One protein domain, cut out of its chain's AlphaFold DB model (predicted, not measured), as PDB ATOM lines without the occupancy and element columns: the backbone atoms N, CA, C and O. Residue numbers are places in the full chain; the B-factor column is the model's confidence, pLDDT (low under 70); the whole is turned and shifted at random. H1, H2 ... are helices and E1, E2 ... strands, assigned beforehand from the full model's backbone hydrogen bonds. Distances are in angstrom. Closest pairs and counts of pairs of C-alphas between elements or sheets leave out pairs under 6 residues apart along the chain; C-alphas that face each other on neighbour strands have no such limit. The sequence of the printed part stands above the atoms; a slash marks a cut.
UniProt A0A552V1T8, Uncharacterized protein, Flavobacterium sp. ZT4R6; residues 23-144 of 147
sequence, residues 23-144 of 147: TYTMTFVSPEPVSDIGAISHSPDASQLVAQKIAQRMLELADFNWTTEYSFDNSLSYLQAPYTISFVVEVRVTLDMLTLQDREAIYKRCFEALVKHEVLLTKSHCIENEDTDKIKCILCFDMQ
ATOM      1  N   THR A  23      45.775   8.126 -11.682       86.94
ATOM      2  CA  THR A  23      45.066   8.940 -12.668       86.94
ATOM      3  C   THR A  23      43.816   8.207 -13.126       86.94
ATOM      4  O   THR A  23      43.895   7.080 -13.615       86.94
ATOM      5  N   TYR A  24      42.676   8.872 -12.995       90.38
ATOM      6  CA  TYR A  24      41.381   8.373 -13.438       90.38
ATOM      7  C   TYR A  24      40.748   9.335 -14.427       90.38
ATOM      8  O   TYR A  24      40.962  10.541 -14.342       90.38
ATOM      9  N   THR A  25      39.952   8.792 -15.341       92.31
ATOM     10  CA  THR A  25      39.168   9.540 -16.320       92.31
ATOM     11  C   THR A  25      37.697   9.455 -15.935       92.31
ATOM     12  O   THR A  25      37.133   8.363 -15.850       92.31
ATOM     13  N   MET A  26      37.085  10.612 -15.689       93.69
ATOM     14  CA  MET A  26      35.637  10.753 -15.543       93.69
ATOM     15  C   MET A  26      35.035  11.176 -16.875       93.69
ATOM     16  O   MET A  26      35.468  12.179 -17.441       93.69
ATOM     17  N   THR A  27      34.035  10.440 -17.350       94.69
ATOM     18  CA  THR A  27      33.345  10.735 -18.607       94.69
ATOM     19  C   THR A  27      31.947  11.252 -18.315       94.69
ATOM     20  O   THR A  27      31.121  10.557 -17.725       94.69
ATOM     21  N   PHE A  28      31.676  12.469 -18.763       94.75
ATOM     22  CA  PHE A  28      30.369  13.094 -18.724       94.75
ATOM     23  C   PHE A  28      29.776  13.172 -20.124       94.75
ATOM     24  O   PHE A  28      30.507  13.366 -21.094       94.75
ATOM     25  N   VAL A  29      28.458  13.055 -20.233       95.00
ATOM     26  CA  VAL A  29      27.750  13.071 -21.514       95.00
ATOM     27  C   VAL A  29      26.529  13.982 -21.474       95.00
ATOM     28  O   VAL A  29      25.924  14.180 -20.421       95.00
ATOM     29  N   SER A  30      26.154  14.516 -22.634       93.00
ATOM     30  CA  SER A  30      24.864  15.172 -22.857       93.00
ATOM     31  C   SER A  30      24.226  14.660 -24.152       93.00
ATOM     32  O   SER A  30      24.863  14.732 -25.212       93.00
ATOM     33  N   PRO A  31      22.970  14.177 -24.110       89.06
ATOM     34  CA  PRO A  31      22.198  13.895 -25.317       89.06
ATOM     35  C   PRO A  31      21.747  15.178 -26.024       89.06
ATOM     36  O   PRO A  31      21.497  15.169 -27.228       89.06
ATOM     37  N   GLU A  32      21.647  16.287 -25.290       85.56
ATOM     38  CA  GLU A  32      21.256  17.571 -25.849       85.56
ATOM     39  C   GLU A  32      22.474  18.308 -26.422       85.56
ATOM     40  O   GLU A  32      23.556  18.293 -25.815       85.56
ATOM     41  N   PRO A  33      22.324  18.972 -27.581       76.94
ATOM     42  CA  PRO A  33      23.354  19.856 -28.090       76.94
ATOM     43  C   PRO A  33      23.556  21.008 -27.108       76.94
ATOM     44  O   PRO A  33      22.621  21.720 -26.743       76.94
ATOM     45  N   VAL A  34      24.801  21.214 -26.692       74.25
ATOM     46  CA  VAL A  34      25.172  22.399 -25.923       74.25
ATOM     47  C   VAL A  34      25.463  23.502 -26.946       74.25
ATOM     48  O   VAL A  34      26.384  23.387 -27.747       74.25
ATOM     49  N   SER A  35      24.648  24.558 -26.962       71.56
ATOM     50  CA  SER A  35      24.701  25.635 -27.973       71.56
ATOM     51  C   SER A  35      26.078  26.286 -28.133       71.56
ATOM     52  O   SER A  35      26.396  26.820 -29.190       71.56
ATOM     53  N   ASP A  36      26.913  26.202 -27.096       76.19
ATOM     54  CA  ASP A  36      28.160  26.954 -26.988       76.19
ATOM     55  C   ASP A  36      29.403  26.055 -27.132       76.19
ATOM     56  O   ASP A  36      30.504  26.469 -26.779       76.19
ATOM     57  N   ILE A  37      29.265  24.814 -27.623       71.31
ATOM     58  CA  ILE A  37      30.368  23.829 -27.654       71.31
ATOM     59  C   ILE A  37      31.604  24.348 -28.393       71.31
ATOM     60  O   ILE A  37      32.714  24.242 -27.869       71.31
ATOM     61  N   GLY A  38      31.418  24.938 -29.578       70.56
ATOM     62  CA  GLY A  38      32.528  25.512 -30.345       70.56
ATOM     63  C   GLY A  38      33.198  26.686 -29.623       70.56
ATOM     64  O   GLY A  38      34.401  26.891 -29.750       70.56
ATOM     65  N   ALA A  39      32.452  27.428 -28.800       77.50
ATOM     66  CA  ALA A  39      33.030  28.475 -27.963       77.50
ATOM     67  C   ALA A  39      33.819  27.881 -26.785       77.50
ATOM     68  O   ALA A  39      34.889  28.386 -26.450       77.50
ATOM     69  N   ILE A  40      33.342  26.778 -26.191       81.44
ATOM     70  CA  ILE A  40      34.038  26.090 -25.093       81.44
ATOM     71  C   ILE A  40      35.401  25.570 -25.564       81.44
ATOM     72  O   ILE A  40      36.383  25.752 -24.850       81.44
ATOM     73  N   SER A  41      35.501  24.978 -26.761       79.38
ATOM     74  CA  SER A  41      36.762  24.393 -27.250       79.38
ATOM     75  C   SER A  41      37.890  25.402 -27.482       79.38
ATOM     76  O   SER A  41      39.048  25.003 -27.590       79.38
ATOM     77  N   HIS A  42      37.566  26.693 -27.568       79.75
ATOM     78  CA  HIS A  42      38.528  27.779 -27.775       79.75
ATOM     79  C   HIS A  42      38.602  28.752 -26.594       79.75
ATOM     80  O   HIS A  42      39.360  29.721 -26.643       79.75
ATOM     81  N   SER A  43      37.825  28.513 -25.536       85.88
ATOM     82  CA  SER A  43      37.777  29.397 -24.379       85.88
ATOM     83  C   SER A  43      38.938  29.111 -23.420       85.88
ATOM     84  O   SER A  43      39.145  27.949 -23.055       85.88
ATOM     85  N   PRO A  44      39.653  30.140 -22.926       83.94
ATOM     86  CA  PRO A  44      40.581  29.964 -21.806       83.94
ATOM     87  C   PRO A  44      39.859  29.486 -20.532       83.94
ATOM     88  O   PRO A  44      40.469  28.839 -19.684       83.94
ATOM     89  N   ASP A  45      38.546  29.718 -20.443       89.31
ATOM     90  CA  ASP A  45      37.689  29.352 -19.311       89.31
ATOM     91  C   ASP A  45      36.908  28.048 -19.558       89.31
ATOM     92  O   ASP A  45      35.882  27.791 -18.922       89.31
ATOM     93  N   ALA A  46      37.365  27.202 -20.489       92.00
ATOM     94  CA  ALA A  46      36.680  25.964 -20.869       92.00
ATOM     95  C   ALA A  46      36.329  25.071 -19.664       92.00
ATOM     96  O   ALA A  46      35.224  24.532 -19.593       92.00
ATOM     97  N   SER A  47      37.237  24.942 -18.690       94.06
ATOM     98  CA  SER A  47      37.021  24.135 -17.481       94.06
ATOM     99  C   SER A  47      35.911  24.700 -16.594       94.06
ATOM    100  O   SER A  47      35.074  23.943 -16.098       94.06
ATOM    101  N   GLN A  48      35.835  26.025 -16.455       93.38
ATOM    102  CA  GLN A  48      34.772  26.687 -15.705       93.38
ATOM    103  C   GLN A  48      33.416  26.545 -16.403       93.38
ATOM    104  O   GLN A  48      32.413  26.278 -15.740       93.38
ATOM    105  N   LEU A  49      33.373  26.675 -17.732       92.81
ATOM    106  CA  LEU A  49      32.145  26.476 -18.506       92.81
ATOM    107  C   LEU A  49      31.623  25.044 -18.354       92.81
ATOM    108  O   LEU A  49      30.441  24.844 -18.079       92.81
ATOM    109  N   VAL A  50      32.505  24.044 -18.441       94.00
ATOM    110  CA  VAL A  50      32.145  22.645 -18.173       94.00
ATOM    111  C   VAL A  50      31.631  22.470 -16.742       94.00
ATOM    112  O   VAL A  50      30.578  21.859 -16.555       94.00
ATOM    113  N   ALA A  51      32.303  23.038 -15.735       94.81
ATOM    114  CA  ALA A  51      31.837  22.973 -14.348       94.81
ATOM    115  C   ALA A  51      30.420  23.549 -14.191       94.81
ATOM    116  O   ALA A  51      29.577  22.946 -13.529       94.81
ATOM    117  N   GLN A  52      30.118  24.678 -14.835       93.56
ATOM    118  CA  GLN A  52      28.775  25.261 -14.811       93.56
ATOM    119  C   GLN A  52      27.731  24.315 -15.415       93.56
ATOM    120  O   GLN A  52      26.675  24.119 -14.813       93.56
ATOM    121  N   LYS A  53      28.033  23.678 -16.553       92.81
ATOM    122  CA  LYS A  53      27.126  22.711 -17.195       92.81
ATOM    123  C   LYS A  53      26.894  21.474 -16.315       92.81
ATOM    124  O   LYS A  53      25.757  21.022 -16.197       92.81
ATOM    125  N   ILE A  54      27.931  20.980 -15.629       93.25
ATOM    126  CA  ILE A  54      27.800  19.906 -14.628       93.25
ATOM    127  C   ILE A  54      26.898  20.354 -13.466       93.25
ATOM    128  O   ILE A  54      25.960  19.647 -13.101       93.25
ATOM    129  N   ALA A  55      27.122  21.547 -12.907       93.31
ATOM    130  CA  ALA A  55      26.326  22.077 -11.794       93.31
ATOM    131  C   ALA A  55      24.844  22.277 -12.163       93.31
ATOM    132  O   ALA A  55      23.957  22.063 -11.337       93.31
ATOM    133  N   GLN A  56      24.577  22.645 -13.418       93.31
ATOM    134  CA  GLN A  56      23.236  22.786 -13.990       93.31
ATOM    135  C   GLN A  56      22.584  21.447 -14.364       93.31
ATOM    136  O   GLN A  56      21.454  21.446 -14.843       93.31
ATOM    137  N   ARG A  57      23.267  20.314 -14.138       91.00
ATOM    138  CA  ARG A  57      22.823  18.966 -14.533       91.00
ATOM    139  C   ARG A  57      22.582  18.819 -16.039       91.00
ATOM    140  O   ARG A  57      21.795  17.983 -16.456       91.00
ATOM    141  N   MET A  58      23.277  19.617 -16.850       92.06
ATOM    142  CA  MET A  58      23.288  19.465 -18.309       92.06
ATOM    143  C   MET A  58      24.254  18.368 -18.768       92.06
ATOM    144  O   MET A  58      24.296  18.035 -19.944       92.06
ATOM    145  N   LEU A  59      25.076  17.855 -17.852       92.56
ATOM    146  CA  LEU A  59      26.029  16.787 -18.098       92.56
ATOM    147  C   LEU A  59      25.811  15.684 -17.071       92.56
ATOM    148  O   LEU A  59      25.798  15.944 -15.866       92.56
ATOM    149  N   GLU A  60      25.673  14.458 -17.557       91.69
ATOM    150  CA  GLU A  60      25.494  13.269 -16.734       91.69
ATOM    151  C   GLU A  60      26.790  12.472 -16.676       91.69
ATOM    152  O   GLU A  60      27.481  12.323 -17.681       91.69
ATOM    153  N   LEU A  61      27.132  11.946 -15.501       92.12
ATOM    154  CA  LEU A  61      28.275  11.052 -15.348       92.12
ATOM    155  C   LEU A  61      27.951   9.702 -16.001       92.12
ATOM    156  O   LEU A  61      27.143   8.944 -15.463       92.12
ATOM    157  N   ALA A  62      28.609   9.400 -17.117       91.69
ATOM    158  CA  ALA A  62      28.464   8.137 -17.830       91.69
ATOM    159  C   ALA A  62      29.428   7.072 -17.308       91.69
ATOM    160  O   ALA A  62      29.024   5.929 -17.110       91.69
ATOM    161  N   ASP A  63      30.690   7.446 -17.072       90.19
ATOM    162  CA  ASP A  63      31.735   6.466 -16.786       90.19
ATOM    163  C   ASP A  63      32.851   6.998 -15.875       90.19
ATOM    164  O   ASP A  63      33.083   8.207 -15.762       90.19
ATOM    165  N   PHE A  64      33.543   6.065 -15.225       87.38
ATOM    166  CA  PHE A  64      34.692   6.296 -14.363       87.38
ATOM    167  C   PHE A  64      35.698   5.155 -14.526       87.38
ATOM    168  O   PHE A  64      35.481   4.050 -14.032       87.38
ATOM    169  N   ASN A  65      36.825   5.450 -15.173       86.25
ATOM    170  CA  ASN A  65      37.830   4.446 -15.508       86.25
ATOM    171  C   ASN A  65      39.228   4.842 -15.057       86.25
ATOM    172  O   ASN A  65      39.595   6.018 -15.023       86.25
ATOM    173  N   TRP A  66      40.044   3.831 -14.787       83.25
ATOM    174  CA  TRP A  66      41.472   4.012 -14.602       83.25
ATOM    175  C   TRP A  66      42.137   4.414 -15.927       83.25
ATOM    176  O   TRP A  66      41.992   3.735 -16.943       83.25
ATOM    177  N   THR A  67      42.906   5.506 -15.931       80.12
ATOM    178  CA  THR A  67      43.370   6.140 -17.179       80.12
ATOM    179  C   THR A  67      44.329   5.279 -18.003       80.12
ATOM    180  O   THR A  67      44.304   5.373 -19.225       80.12
ATOM    181  N   THR A  68      45.167   4.427 -17.399       75.19
ATOM    182  CA  THR A  68      46.141   3.620 -18.173       75.19
ATOM    183  C   THR A  68      45.505   2.587 -19.103       75.19
ATOM    184  O   THR A  68      46.190   2.097 -19.993       75.19
ATOM    185  N   GLU A  69      44.224   2.263 -18.923       65.88
ATOM    186  CA  GLU A  69      43.471   1.354 -19.799       65.88
ATOM    187  C   GLU A  69      42.441   2.101 -20.664       65.88
ATOM    188  O   GLU A  69      41.669   1.488 -21.400       65.88
ATOM    189  N   TYR A  70      42.418   3.434 -20.594       72.38
ATOM    190  CA  TYR A  70      41.399   4.240 -21.246       72.38
ATOM    191  C   TYR A  70      41.819   4.660 -22.664       72.38
ATOM    192  O   TYR A  70      42.761   5.437 -22.839       72.38
ATOM    193  N   SER A  71      41.097   4.172 -23.681       82.19
ATOM    194  CA  SER A  71      41.253   4.605 -25.077       82.19
ATOM    195  C   SER A  71      40.271   5.724 -25.417       82.19
ATOM    196  O   SER A  71      39.114   5.692 -25.006       82.19
ATOM    197  N   PHE A  72      40.705   6.661 -26.261       83.44
ATOM    198  CA  PHE A  72      39.836   7.672 -26.874       83.44
ATOM    199  C   PHE A  72      38.690   7.056 -27.703       83.44
ATOM    200  O   PHE A  72      37.652   7.683 -27.902       83.44
ATOM    201  N   ASP A  73      38.848   5.812 -28.164       87.00
ATOM    202  CA  ASP A  73      37.785   5.088 -28.871       87.00
ATOM    203  C   ASP A  73      36.553   4.858 -27.980       87.00
ATOM    204  O   ASP A  73      35.425   4.837 -28.477       87.00
ATOM    205  N   ASN A  74      36.746   4.759 -26.658       86.56
ATOM    206  CA  ASN A  74      35.645   4.630 -25.703       86.56
ATOM    207  C   ASN A  74      34.755   5.878 -25.748       86.56
ATOM    208  O   ASN A  74      33.534   5.772 -25.846       86.56
ATOM    209  N   SER A  75      35.361   7.063 -25.758       89.56
ATOM    210  CA  SER A  75      34.673   8.354 -25.874       89.56
ATOM    211  C   SER A  75      33.971   8.498 -27.221       89.56
ATOM    212  O   SER A  75      32.838   8.972 -27.290       89.56
ATOM    213  N   LEU A  76      34.630   8.059 -28.299       89.81
ATOM    214  CA  LEU A  76      34.072   8.099 -29.649       89.81
ATOM    215  C   LEU A  76      32.821   7.226 -29.780       89.81
ATOM    216  O   LEU A  76      31.883   7.613 -30.480       89.81
ATOM    217  N   SER A  77      32.773   6.095 -29.071       90.38
ATOM    218  CA  SER A  77      31.617   5.194 -29.088       90.38
ATOM    219  C   SER A  77      30.325   5.876 -28.622       90.38
ATOM    220  O   SER A  77      29.270   5.607 -29.191       90.38
ATOM    221  N   TYR A  78      30.395   6.838 -27.690       90.06
ATOM    222  CA  TYR A  78      29.223   7.613 -27.256       90.06
ATOM    223  C   TYR A  78      28.636   8.472 -28.380       90.06
ATOM    224  O   TYR A  78      27.432   8.717 -28.407       90.06
ATOM    225  N   LEU A  79      29.457   8.923 -29.332       88.44
ATOM    226  CA  LEU A  79      28.979   9.709 -30.470       88.44
ATOM    227  C   LEU A  79      28.332   8.845 -31.563       88.44
ATOM    228  O   LEU A  79      27.722   9.397 -32.487       88.44
ATOM    229  N   GLN A  80      28.451   7.520 -31.482       86.00
ATOM    230  CA  GLN A  80      27.974   6.563 -32.478       86.00
ATOM    231  C   GLN A  80      26.740   5.796 -31.986       86.00
ATOM    232  O   GLN A  80      26.430   5.758 -30.797       86.00
ATOM    233  N   ALA A  81      26.019   5.159 -32.915       75.81
ATOM    234  CA  ALA A  81      24.900   4.287 -32.565       75.81
ATOM    235  C   ALA A  81      25.368   3.143 -31.633       75.81
ATOM    236  O   ALA A  81      26.461   2.614 -31.834       75.81
ATOM    237  N   PRO A  82      24.555   2.724 -30.644       84.25
ATOM    238  CA  PRO A  82      23.153   3.094 -30.416       84.25
ATOM    239  C   PRO A  82      22.954   4.388 -29.608       84.25
ATOM    240  O   PRO A  82      21.817   4.748 -29.310       84.25
ATOM    241  N   TYR A  83      24.027   5.079 -29.232       84.06
ATOM    242  CA  TYR A  83      23.952   6.252 -28.378       84.06
ATOM    243  C   TYR A  83      23.564   7.509 -29.169       84.06
ATOM    244  O   TYR A  83      23.995   7.744 -30.299       84.06
ATOM    245  N   THR A  84      22.736   8.351 -28.554       82.69
ATOM    246  CA  THR A  84      22.320   9.652 -29.100       82.69
ATOM    247  C   THR A  84      22.995  10.794 -28.348       82.69
ATOM    248  O   THR A  84      22.356  11.795 -28.042       82.69
ATOM    249  N   ILE A  85      24.274  10.626 -27.999       90.75
ATOM    250  CA  ILE A  85      25.038  11.654 -27.296       90.75
ATOM    251  C   ILE A  85      25.540  12.688 -28.301       90.75
ATOM    252  O   ILE A  85      26.087  12.361 -29.359       90.75
ATOM    253  N   SER A  86      25.329  13.953 -27.954       89.56
ATOM    254  CA  SER A  86      25.815  15.103 -28.707       89.56
ATOM    255  C   SER A  86      27.135  15.625 -28.159       89.56
ATOM    256  O   SER A  86      27.903  16.248 -28.886       89.56
ATOM    257  N   PHE A  87      27.427  15.382 -26.886       92.06
ATOM    258  CA  PHE A  87      28.586  15.978 -26.248       92.06
ATOM    259  C   PHE A  87      29.170  15.070 -25.178       92.06
ATOM    260  O   PHE A  87      28.436  14.533 -24.352       92.06
ATOM    261  N   VAL A  88      30.491  14.913 -25.203       94.44
ATOM    262  CA  VAL A  88      31.261  14.098 -24.263       94.44
ATOM    263  C   VAL A  88      32.346  14.972 -23.649       94.44
ATOM    264  O   VAL A  88      33.053  15.693 -24.353       94.44
ATOM    265  N   VAL A  89      32.501  14.894 -22.334       95.06
ATOM    266  CA  VAL A  89      33.585  15.548 -21.608       95.06
ATOM    267  C   VAL A  89      34.344  14.516 -20.809       95.06
ATOM    268  O   VAL A  89      33.767  13.793 -20.005       95.06
ATOM    269  N   GLU A  90      35.649  14.491 -20.994       95.44
ATOM    270  CA  GLU A  90      36.564  13.669 -20.227       95.44
ATOM    271  C   GLU A  90      37.360  14.554 -19.300       95.44
ATOM    272  O   GLU A  90      37.944  15.544 -19.735       95.44
ATOM    273  N   VAL A  91      37.417  14.182 -18.032       95.12
ATOM    274  CA  VAL A  91      38.211  14.899 -17.045       95.12
ATOM    275  C   VAL A  91      39.144  13.908 -16.383       95.12
ATOM    276  O   VAL A  91      38.708  13.016 -15.650       95.12
ATOM    277  N   ARG A  92      40.436  14.048 -16.670       93.94
ATOM    278  CA  ARG A  92      41.482  13.235 -16.065       93.94
ATOM    279  C   ARG A  92      41.973  13.904 -14.801       93.94
ATOM    280  O   ARG A  92      42.511  15.007 -14.843       93.94
ATOM    281  N   VAL A  93      41.800  13.214 -13.683       93.25
ATOM    282  CA  VAL A  93      42.151  13.708 -12.353       93.25
ATOM    283  C   VAL A  93      43.038  12.727 -11.623       93.25
ATOM    284  O   VAL A  93      42.938  11.511 -11.784       93.25
ATOM    285  N   THR A  94      43.898  13.285 -10.785       91.50
ATOM    286  CA  THR A  94      44.719  12.509  -9.870       91.50
ATOM    287  C   THR A  94      43.979  12.326  -8.554       91.50
ATOM    288  O   THR A  94      43.584  13.306  -7.916       91.50
ATOM    289  N   LEU A  95      43.806  11.072  -8.150       89.19
ATOM    290  CA  LEU A  95      43.080  10.679  -6.950       89.19
ATOM    291  C   LEU A  95      44.017   9.962  -5.976       89.19
ATOM    292  O   LEU A  95      44.891   9.191  -6.382       89.19
ATOM    293  N   ASP A  96      43.821  10.218  -4.684       88.75
ATOM    294  CA  ASP A  96      44.446   9.440  -3.620       88.75
ATOM    295  C   ASP A  96      43.578   8.230  -3.239       88.75
ATOM    296  O   ASP A  96      42.397   8.135  -3.578       88.75
ATOM    297  N   MET A  97      44.171   7.287  -2.505       86.25
ATOM    298  CA  MET A  97      43.485   6.064  -2.072       86.25
ATOM    299  C   MET A  97      42.240   6.312  -1.217       86.25
ATOM    300  O   MET A  97      41.366   5.453  -1.188       86.25
ATOM    301  N   LEU A  98      42.161   7.439  -0.508       86.88
ATOM    302  CA  LEU A  98      41.004   7.756   0.329       86.88
ATOM    303  C   LEU A  98      39.832   8.213  -0.539       86.88
ATOM    304  O   LEU A  98      38.707   7.765  -0.343       86.88
ATOM    305  N   THR A  99      40.112   9.041  -1.542       87.44
ATOM    306  CA  THR A  99      39.123   9.538  -2.497       87.44
ATOM    307  C   THR A  99      38.520   8.391  -3.302       87.44
ATOM    308  O   THR A  99      37.323   8.390  -3.552       87.44
ATOM    309  N   LEU A 100      39.314   7.373  -3.649       86.12
ATOM    310  CA  LEU A 100      38.849   6.216  -4.424       86.12
ATOM    311  C   LEU A 100      37.814   5.330  -3.725       86.12
ATOM    312  O   LEU A 100      37.176   4.514  -4.386       86.12
ATOM    313  N   GLN A 101      37.648   5.461  -2.411       86.50
ATOM    314  CA  GLN A 101      36.712   4.628  -1.653       86.50
ATOM    315  C   GLN A 101      35.256   5.079  -1.796       86.50
ATOM    316  O   GLN A 101      34.356   4.323  -1.433       86.50
ATOM    317  N   ASP A 102      35.017   6.282  -2.320       88.25
ATOM    318  CA  ASP A 102      33.690   6.876  -2.386       88.25
ATOM    319  C   ASP A 102      33.443   7.571  -3.729       88.25
ATOM    320  O   ASP A 102      34.156   8.485  -4.144       88.25
ATOM    321  N   ARG A 103      32.365   7.159  -4.400       84.88
ATOM    322  CA  ARG A 103      31.932   7.737  -5.672       84.88
ATOM    323  C   ARG A 103      31.605   9.225  -5.545       84.88
ATOM    324  O   ARG A 103      31.878   9.979  -6.481       84.88
ATOM    325  N   GLU A 104      31.033   9.653  -4.421       89.94
ATOM    326  CA  GLU A 104      30.734  11.067  -4.188       89.94
ATOM    327  C   GLU A 104      32.027  11.874  -4.020       89.94
ATOM    328  O   GLU A 104      32.180  12.922  -4.651       89.94
ATOM    329  N   ALA A 105      32.999  11.356  -3.262       90.75
ATOM    330  CA  ALA A 105      34.322  11.966  -3.133       90.75
ATOM    331  C   ALA A 105      35.048  12.102  -4.484       90.75
ATOM    332  O   ALA A 105      35.607  13.163  -4.770       90.75
ATOM    333  N   ILE A 106      34.992  11.076  -5.340       88.81
ATOM    334  CA  ILE A 106      35.552  11.104  -6.702       88.81
ATOM    335  C   ILE A 106      34.908  12.220  -7.530       88.81
ATOM    336  O   ILE A 106      35.608  13.075  -8.082       88.81
ATOM    337  N   TYR A 107      33.572  12.251  -7.576       90.88
ATOM    338  CA  TYR A 107      32.824  13.276  -8.303       90.88
ATOM    339  C   TYR A 107      33.158  14.679  -7.798       90.88
ATOM    340  O   TYR A 107      33.469  15.574  -8.587       90.88
ATOM    341  N   LYS A 108      33.153  14.865  -6.476       92.94
ATOM    342  CA  LYS A 108      33.481  16.136  -5.835       92.94
ATOM    343  C   LYS A 108      34.894  16.586  -6.192       92.94
ATOM    344  O   LYS A 108      35.081  17.738  -6.567       92.94
ATOM    345  N   ARG A 109      35.877  15.684  -6.136       93.94
ATOM    346  CA  ARG A 109      37.270  15.988  -6.482       93.94
ATOM    347  C   ARG A 109      37.416  16.445  -7.932       93.94
ATOM    348  O   ARG A 109      38.156  17.397  -8.186       93.94
ATOM    349  N   CYS A 110      36.711  15.797  -8.856       94.25
ATOM    350  CA  CYS A 110      36.685  16.184 -10.265       94.25
ATOM    351  C   CYS A 110      36.022  17.539 -10.487       94.25
ATOM    352  O   CYS A 110      36.571  18.396 -11.178       94.25
ATOM    353  N   PHE A 111      34.868  17.760  -9.864       95.06
ATOM    354  CA  PHE A 111      34.181  19.041  -9.934       95.06
ATOM    355  C   PHE A 111      35.054  20.178  -9.386       95.06
ATOM    356  O   PHE A 111      35.193  21.223 -10.020       95.06
ATOM    357  N   GLU A 112      35.719  19.954  -8.251       95.56
ATOM    358  CA  GLU A 112      36.675  20.907  -7.691       95.56
ATOM    359  C   GLU A 112      37.859  21.173  -8.627       95.56
ATOM    360  O   GLU A 112      38.271  22.325  -8.737       95.56
ATOM    361  N   ALA A 113      38.385  20.151  -9.313       95.50
ATOM    362  CA  ALA A 113      39.485  20.317 -10.265       95.50
ATOM    363  C   ALA A 113      39.108  21.272 -11.408       95.50
ATOM    364  O   ALA A 113      39.898  22.139 -11.782       95.50
ATOM    365  N   LEU A 114      37.884  21.145 -11.930       95.25
ATOM    366  CA  LEU A 114      37.359  22.032 -12.968       95.25
ATOM    367  C   LEU A 114      37.183  23.466 -12.452       95.25
ATOM    368  O   LEU A 114      37.639  24.405 -13.098       95.25
ATOM    369  N   VAL A 115      36.570  23.638 -11.274       95.75
ATOM    370  CA  VAL A 115      36.310  24.962 -10.669       95.75
ATOM    371  C   VAL A 115      37.603  25.688 -10.294       95.75
ATOM    372  O   VAL A 115      37.691  26.903 -10.438       95.75
ATOM    373  N   LYS A 116      38.611  24.958  -9.810       94.81
ATOM    374  CA  LYS A 116      39.919  25.508  -9.423       94.81
ATOM    375  C   LYS A 116      40.879  25.661 -10.609       94.81
ATOM    376  O   LYS A 116      42.025  26.042 -10.396       94.81
ATOM    377  N   HIS A 117      40.433  25.361 -11.834       93.94
ATOM    378  CA  HIS A 117      41.256  25.340 -13.047       93.94
ATOM    379  C   HIS A 117      42.510  24.448 -12.930       93.94
ATOM    380  O   HIS A 117      43.520  24.696 -13.583       93.94
ATOM    381  N   GLU A 118      42.452  23.388 -12.119       94.75
ATOM    382  CA  GLU A 118      43.543  22.414 -11.970       94.75
ATOM    383  C   GLU A 118      43.667  21.489 -13.187       94.75
ATOM    384  O   GLU A 118      44.687  20.825 -13.361       94.75
ATOM    385  N   VAL A 119      42.634  21.452 -14.031       94.88
ATOM    386  CA  VAL A 119      42.621  20.752 -15.316       94.88
ATOM    387  C   VAL A 119      42.503  21.744 -16.471       94.88
ATOM    388  O   VAL A 119      41.814  22.762 -16.366       94.88
ATOM    389  N   LEU A 120      43.156  21.429 -17.587       94.31
ATOM    390  CA  LEU A 120      43.137  22.215 -18.818       94.31
ATOM    391  C   LEU A 120      42.607  21.385 -19.973       94.31
ATOM    392  O   LEU A 120      42.873  20.189 -20.049       94.31
ATOM    393  N   LEU A 121      41.905  22.041 -20.894       93.94
ATOM    394  CA  LEU A 121      41.506  21.430 -22.153       93.94
ATOM    395  C   LEU A 121      42.766  21.123 -22.976       93.94
ATOM    396  O   LEU A 121      43.446  22.038 -23.436       93.94
ATOM    397  N   THR A 122      43.079  19.842 -23.157       93.00
ATOM    398  CA  THR A 122      44.258  19.385 -23.912       93.00
ATOM    399  C   THR A 122      43.905  18.903 -25.308       93.00
ATOM    400  O   THR A 122      44.723  18.987 -26.223       93.00
ATOM    401  N   LYS A 123      42.679  18.403 -25.488       91.81
ATOM    402  CA  LYS A 123      42.192  17.901 -26.770       91.81
ATOM    403  C   LYS A 123      40.721  18.245 -26.944       91.81
ATOM    404  O   LYS A 123      39.927  18.129 -26.016       91.81
ATOM    405  N   SER A 124      40.356  18.605 -28.164       92.25
ATOM    406  CA  SER A 124      38.972  18.701 -28.610       92.25
ATOM    407  C   SER A 124      38.826  17.962 -29.938       92.25
ATOM    408  O   SER A 124      39.736  17.951 -30.771       92.25
ATOM    409  N   HIS A 125      37.702  17.281 -30.118       91.56
ATOM    410  CA  HIS A 125      37.366  16.603 -31.363       91.56
ATOM    411  C   HIS A 125      35.888  16.810 -31.653       91.56
ATOM    412  O   HIS A 125      35.052  16.361 -30.875       91.56
ATOM    413  N   CYS A 126      35.581  17.487 -32.754       89.81
ATOM    414  CA  CYS A 126      34.220  17.773 -33.175       89.81
ATOM    415  C   CYS A 126      33.948  17.141 -34.537       89.81
ATOM    416  O   CYS A 126      34.783  17.214 -35.437       89.81
ATOM    417  N   ILE A 127      32.782  16.520 -34.663       87.81
ATOM    418  CA  ILE A 127      32.269  15.897 -35.875       87.81
ATOM    419  C   ILE A 127      31.005  16.658 -36.251       87.81
ATOM    420  O   ILE A 127      30.040  16.695 -35.485       87.81
ATOM    421  N   GLU A 128      31.025  17.264 -37.425       85.06
ATOM    422  CA  GLU A 128      29.855  17.884 -38.028       85.06
ATOM    423  C   GLU A 128      29.143  16.839 -38.888       85.06
ATOM    424  O   GLU A 128      29.781  16.109 -39.647       85.06
ATOM    425  N   ASN A 129      27.830  16.710 -38.719       78.81
ATOM    426  CA  ASN A 129      27.024  15.830 -39.551       78.81
ATOM    427  C   ASN A 129      26.258  16.666 -40.581       78.81
ATOM    428  O   ASN A 129      25.279  17.326 -40.222       78.81
ATOM    429  N   GLU A 130      26.696  16.582 -41.840       74.19
ATOM    430  CA  GLU A 130      26.150  17.321 -42.989       74.19
ATOM    431  C   GLU A 130      24.627  17.151 -43.146       74.19
ATOM    432  O   GLU A 130      23.943  18.086 -43.555       74.19
ATOM    433  N   ASP A 131      24.070  16.002 -42.750       73.12
ATOM    434  CA  ASP A 131      22.644  15.698 -42.929       73.12
ATOM    435  C   ASP A 131      21.741  16.288 -41.835       73.12
ATOM    436  O   ASP A 131      20.522  16.370 -42.002       73.12
ATOM    437  N   THR A 132      22.300  16.646 -40.676       71.50
ATOM    438  CA  THR A 132      21.499  17.037 -39.497       71.50
ATOM    439  C   THR A 132      21.842  18.404 -38.928       71.50
ATOM    440  O   THR A 132      21.154  18.827 -37.999       71.50
ATOM    441  N   ASP A 133      22.883  19.069 -39.444       70.94
ATOM    442  CA  ASP A 133      23.429  20.330 -38.910       70.94
ATOM    443  C   ASP A 133      23.772  20.241 -37.405       70.94
ATOM    444  O   ASP A 133      23.799  21.216 -36.657       70.94
ATOM    445  N   LYS A 134      23.989  19.013 -36.913       79.88
ATOM    446  CA  LYS A 134      24.318  18.738 -35.514       79.88
ATOM    447  C   LYS A 134      25.807  18.497 -35.391       79.88
ATOM    448  O   LYS A 134      26.342  17.533 -35.942       79.88
ATOM    449  N   ILE A 135      26.444  19.329 -34.581       86.38
ATOM    450  CA  ILE A 135      27.830  19.151 -34.171       86.38
ATOM    451  C   ILE A 135      27.856  18.235 -32.949       86.38
ATOM    452  O   ILE A 135      27.154  18.463 -31.960       86.38
ATOM    453  N   LYS A 136      28.685  17.195 -33.021       89.81
ATOM    454  CA  LYS A 136      29.018  16.332 -31.891       89.81
ATOM    455  C   LYS A 136      30.446  16.589 -31.459       89.81
ATOM    456  O   LYS A 136      31.310  16.636 -32.325       89.81
ATOM    457  N   CYS A 137      30.728  16.703 -30.164       91.44
ATOM    458  CA  CYS A 137      32.105  16.932 -29.717       91.44
ATOM    459  C   CYS A 137      32.514  16.112 -28.500       91.44
ATOM    460  O   CYS A 137      31.698  15.784 -27.643       91.44
ATOM    461  N   ILE A 138      33.819  15.860 -28.420       93.38
ATOM    462  CA  ILE A 138      34.532  15.311 -27.272       93.38
ATOM    463  C   ILE A 138      35.534  16.367 -26.808       93.38
ATOM    464  O   ILE A 138      36.334  16.851 -27.613       93.38
ATOM    465  N   LEU A 139      35.503  16.710 -25.524       94.19
ATOM    466  CA  LEU A 139      36.495  17.567 -24.878       94.19
ATOM    467  C   LEU A 139      37.275  16.759 -23.847       94.19
ATOM    468  O   LEU A 139      36.665  16.143 -22.979       94.19
ATOM    469  N   CYS A 140      38.603  16.794 -23.904       94.62
ATOM    470  CA  CYS A 140      39.466  16.110 -22.947       94.62
ATOM    471  C   CYS A 140      40.209  17.132 -22.090       94.62
ATOM    472  O   CYS A 140      40.940  17.980 -22.608       94.62
ATOM    473  N   PHE A 141      40.036  17.020 -20.779       95.12
ATOM    474  CA  PHE A 141      40.705  17.829 -19.777       95.12
ATOM    475  C   PHE A 141      41.727  16.980 -19.030       95.12
ATOM    476  O   PHE A 141      41.372  15.931 -18.495       95.12
ATOM    477  N   ASP A 142      42.970  17.445 -18.944       93.31
ATOM    478  CA  ASP A 142      44.024  16.792 -18.165       93.31
ATOM    479  C   ASP A 142      44.505  17.703 -17.037       93.31
ATOM    480  O   ASP A 142      44.492  18.931 -17.165       93.31
ATOM    481  N   MET A 143      44.964  17.100 -15.935       92.56
ATOM    482  CA  MET A 143      45.632  17.825 -14.852       92.56
ATOM    483  C   MET A 143      46.779  18.675 -15.402       92.56
ATOM    484  O   MET A 143      47.597  18.201 -16.197       92.56
ATOM    485  N   GLN A 144      46.884  19.908 -14.912       88.25
ATOM    486  CA  GLN A 144      48.067  20.726 -15.130       88.25
ATOM    487  C   GLN A 144      49.283  19.974 -14.601       88.25
ATOM    488  O   GLN A 144      49.391  19.670 -13.411       88.25
TER     489      GLN A 144
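AT A GLANCE: This is residues 23 to 144 of the 147 residues of an uncharacterized protein of Flavobacterium sp. ZT4R6 (UniProt A0A552V1T8). A twisted sheet of five strands forms a slab, with H2 and H4 crossing over one face and the shorter H3 over the other. The long hairpin of E4 and E5 reaches one end of the longest axis, and H1 only grazes the sheet. The printed part has 122 residues, with four named helices and five named strands in the order E1 H1 H2 E2 H3 E3 H4 E4 E5. The sheet, E2 E1 E3 E5 E4, is mixed, and the class is mixed, helices and strands. The whole is compact, radius of gyration of the C-alphas 13.8 A, with spans of 48 by 29 by 23 A.

HOW THE PARTS SIT: E3, residues 87 to 95, is parallel to E5, residues 134 to 143; N 90 and O 139 are within hydrogen-bond range at 2.8 A. E1, residues 23 to 30, is antiparallel to E3, with N 26 and O 91 at 2.9 A, and to edge strand E2, residues 60 to 66, with N 27 and O 63 at 2.9 A. Edge strand E4, residues 119 to 129, is antiparallel to E5, with N 138 and O 125 at 2.8 A, and bends by 52 degrees at residue 122. H4, residues 103 to 115, runs across the strands at a height over the sheet of 8.6 A; its closest C-alphas to E3 are Cys 110 and Val 93, 6.4 A. H2, residues 46 to 55, is on the same face and touches residues 111 to 115 of H4 alone, closest C-alphas Ser 47 and Leu 114, 5.0 A, at a steep tilt of 42 degrees, opposite ways. H3, residues 72 to 78, is on the opposite face, slantwise to the strands; E2, H3 and E3 form a split strand-helix-strand unit, two strands running the same way with E1 between, its crossover right-handed. H1, residues 37 to 40, and H2 only just touch, only at the corner, with 3 pairs of C-alphas within 8 A. Every O i to N i+4 pair is within range in H2 and H4, 2 of 3 in H3, and H1 is too short for one.

IN THESE COORDINATES: E1 begins at C-alpha 23, (45.066, 8.940, -12.668), and E5 ends at C-alpha 143, (45.632, 17.825, -14.852). From first to last C-alpha E5 measures 29.7 A, E4 29.2 A, E3 24.7 A, E1 23.5 A, E2 18.6 A, H4 18.5 A and H2 14.3 A.

THE WHOLE: The two C-alphas farthest apart are those of Leu 98 and Asp 131, 47.7 A. The printed part has no cut and no long link; residue 69 alone is under 70 in pLDDT.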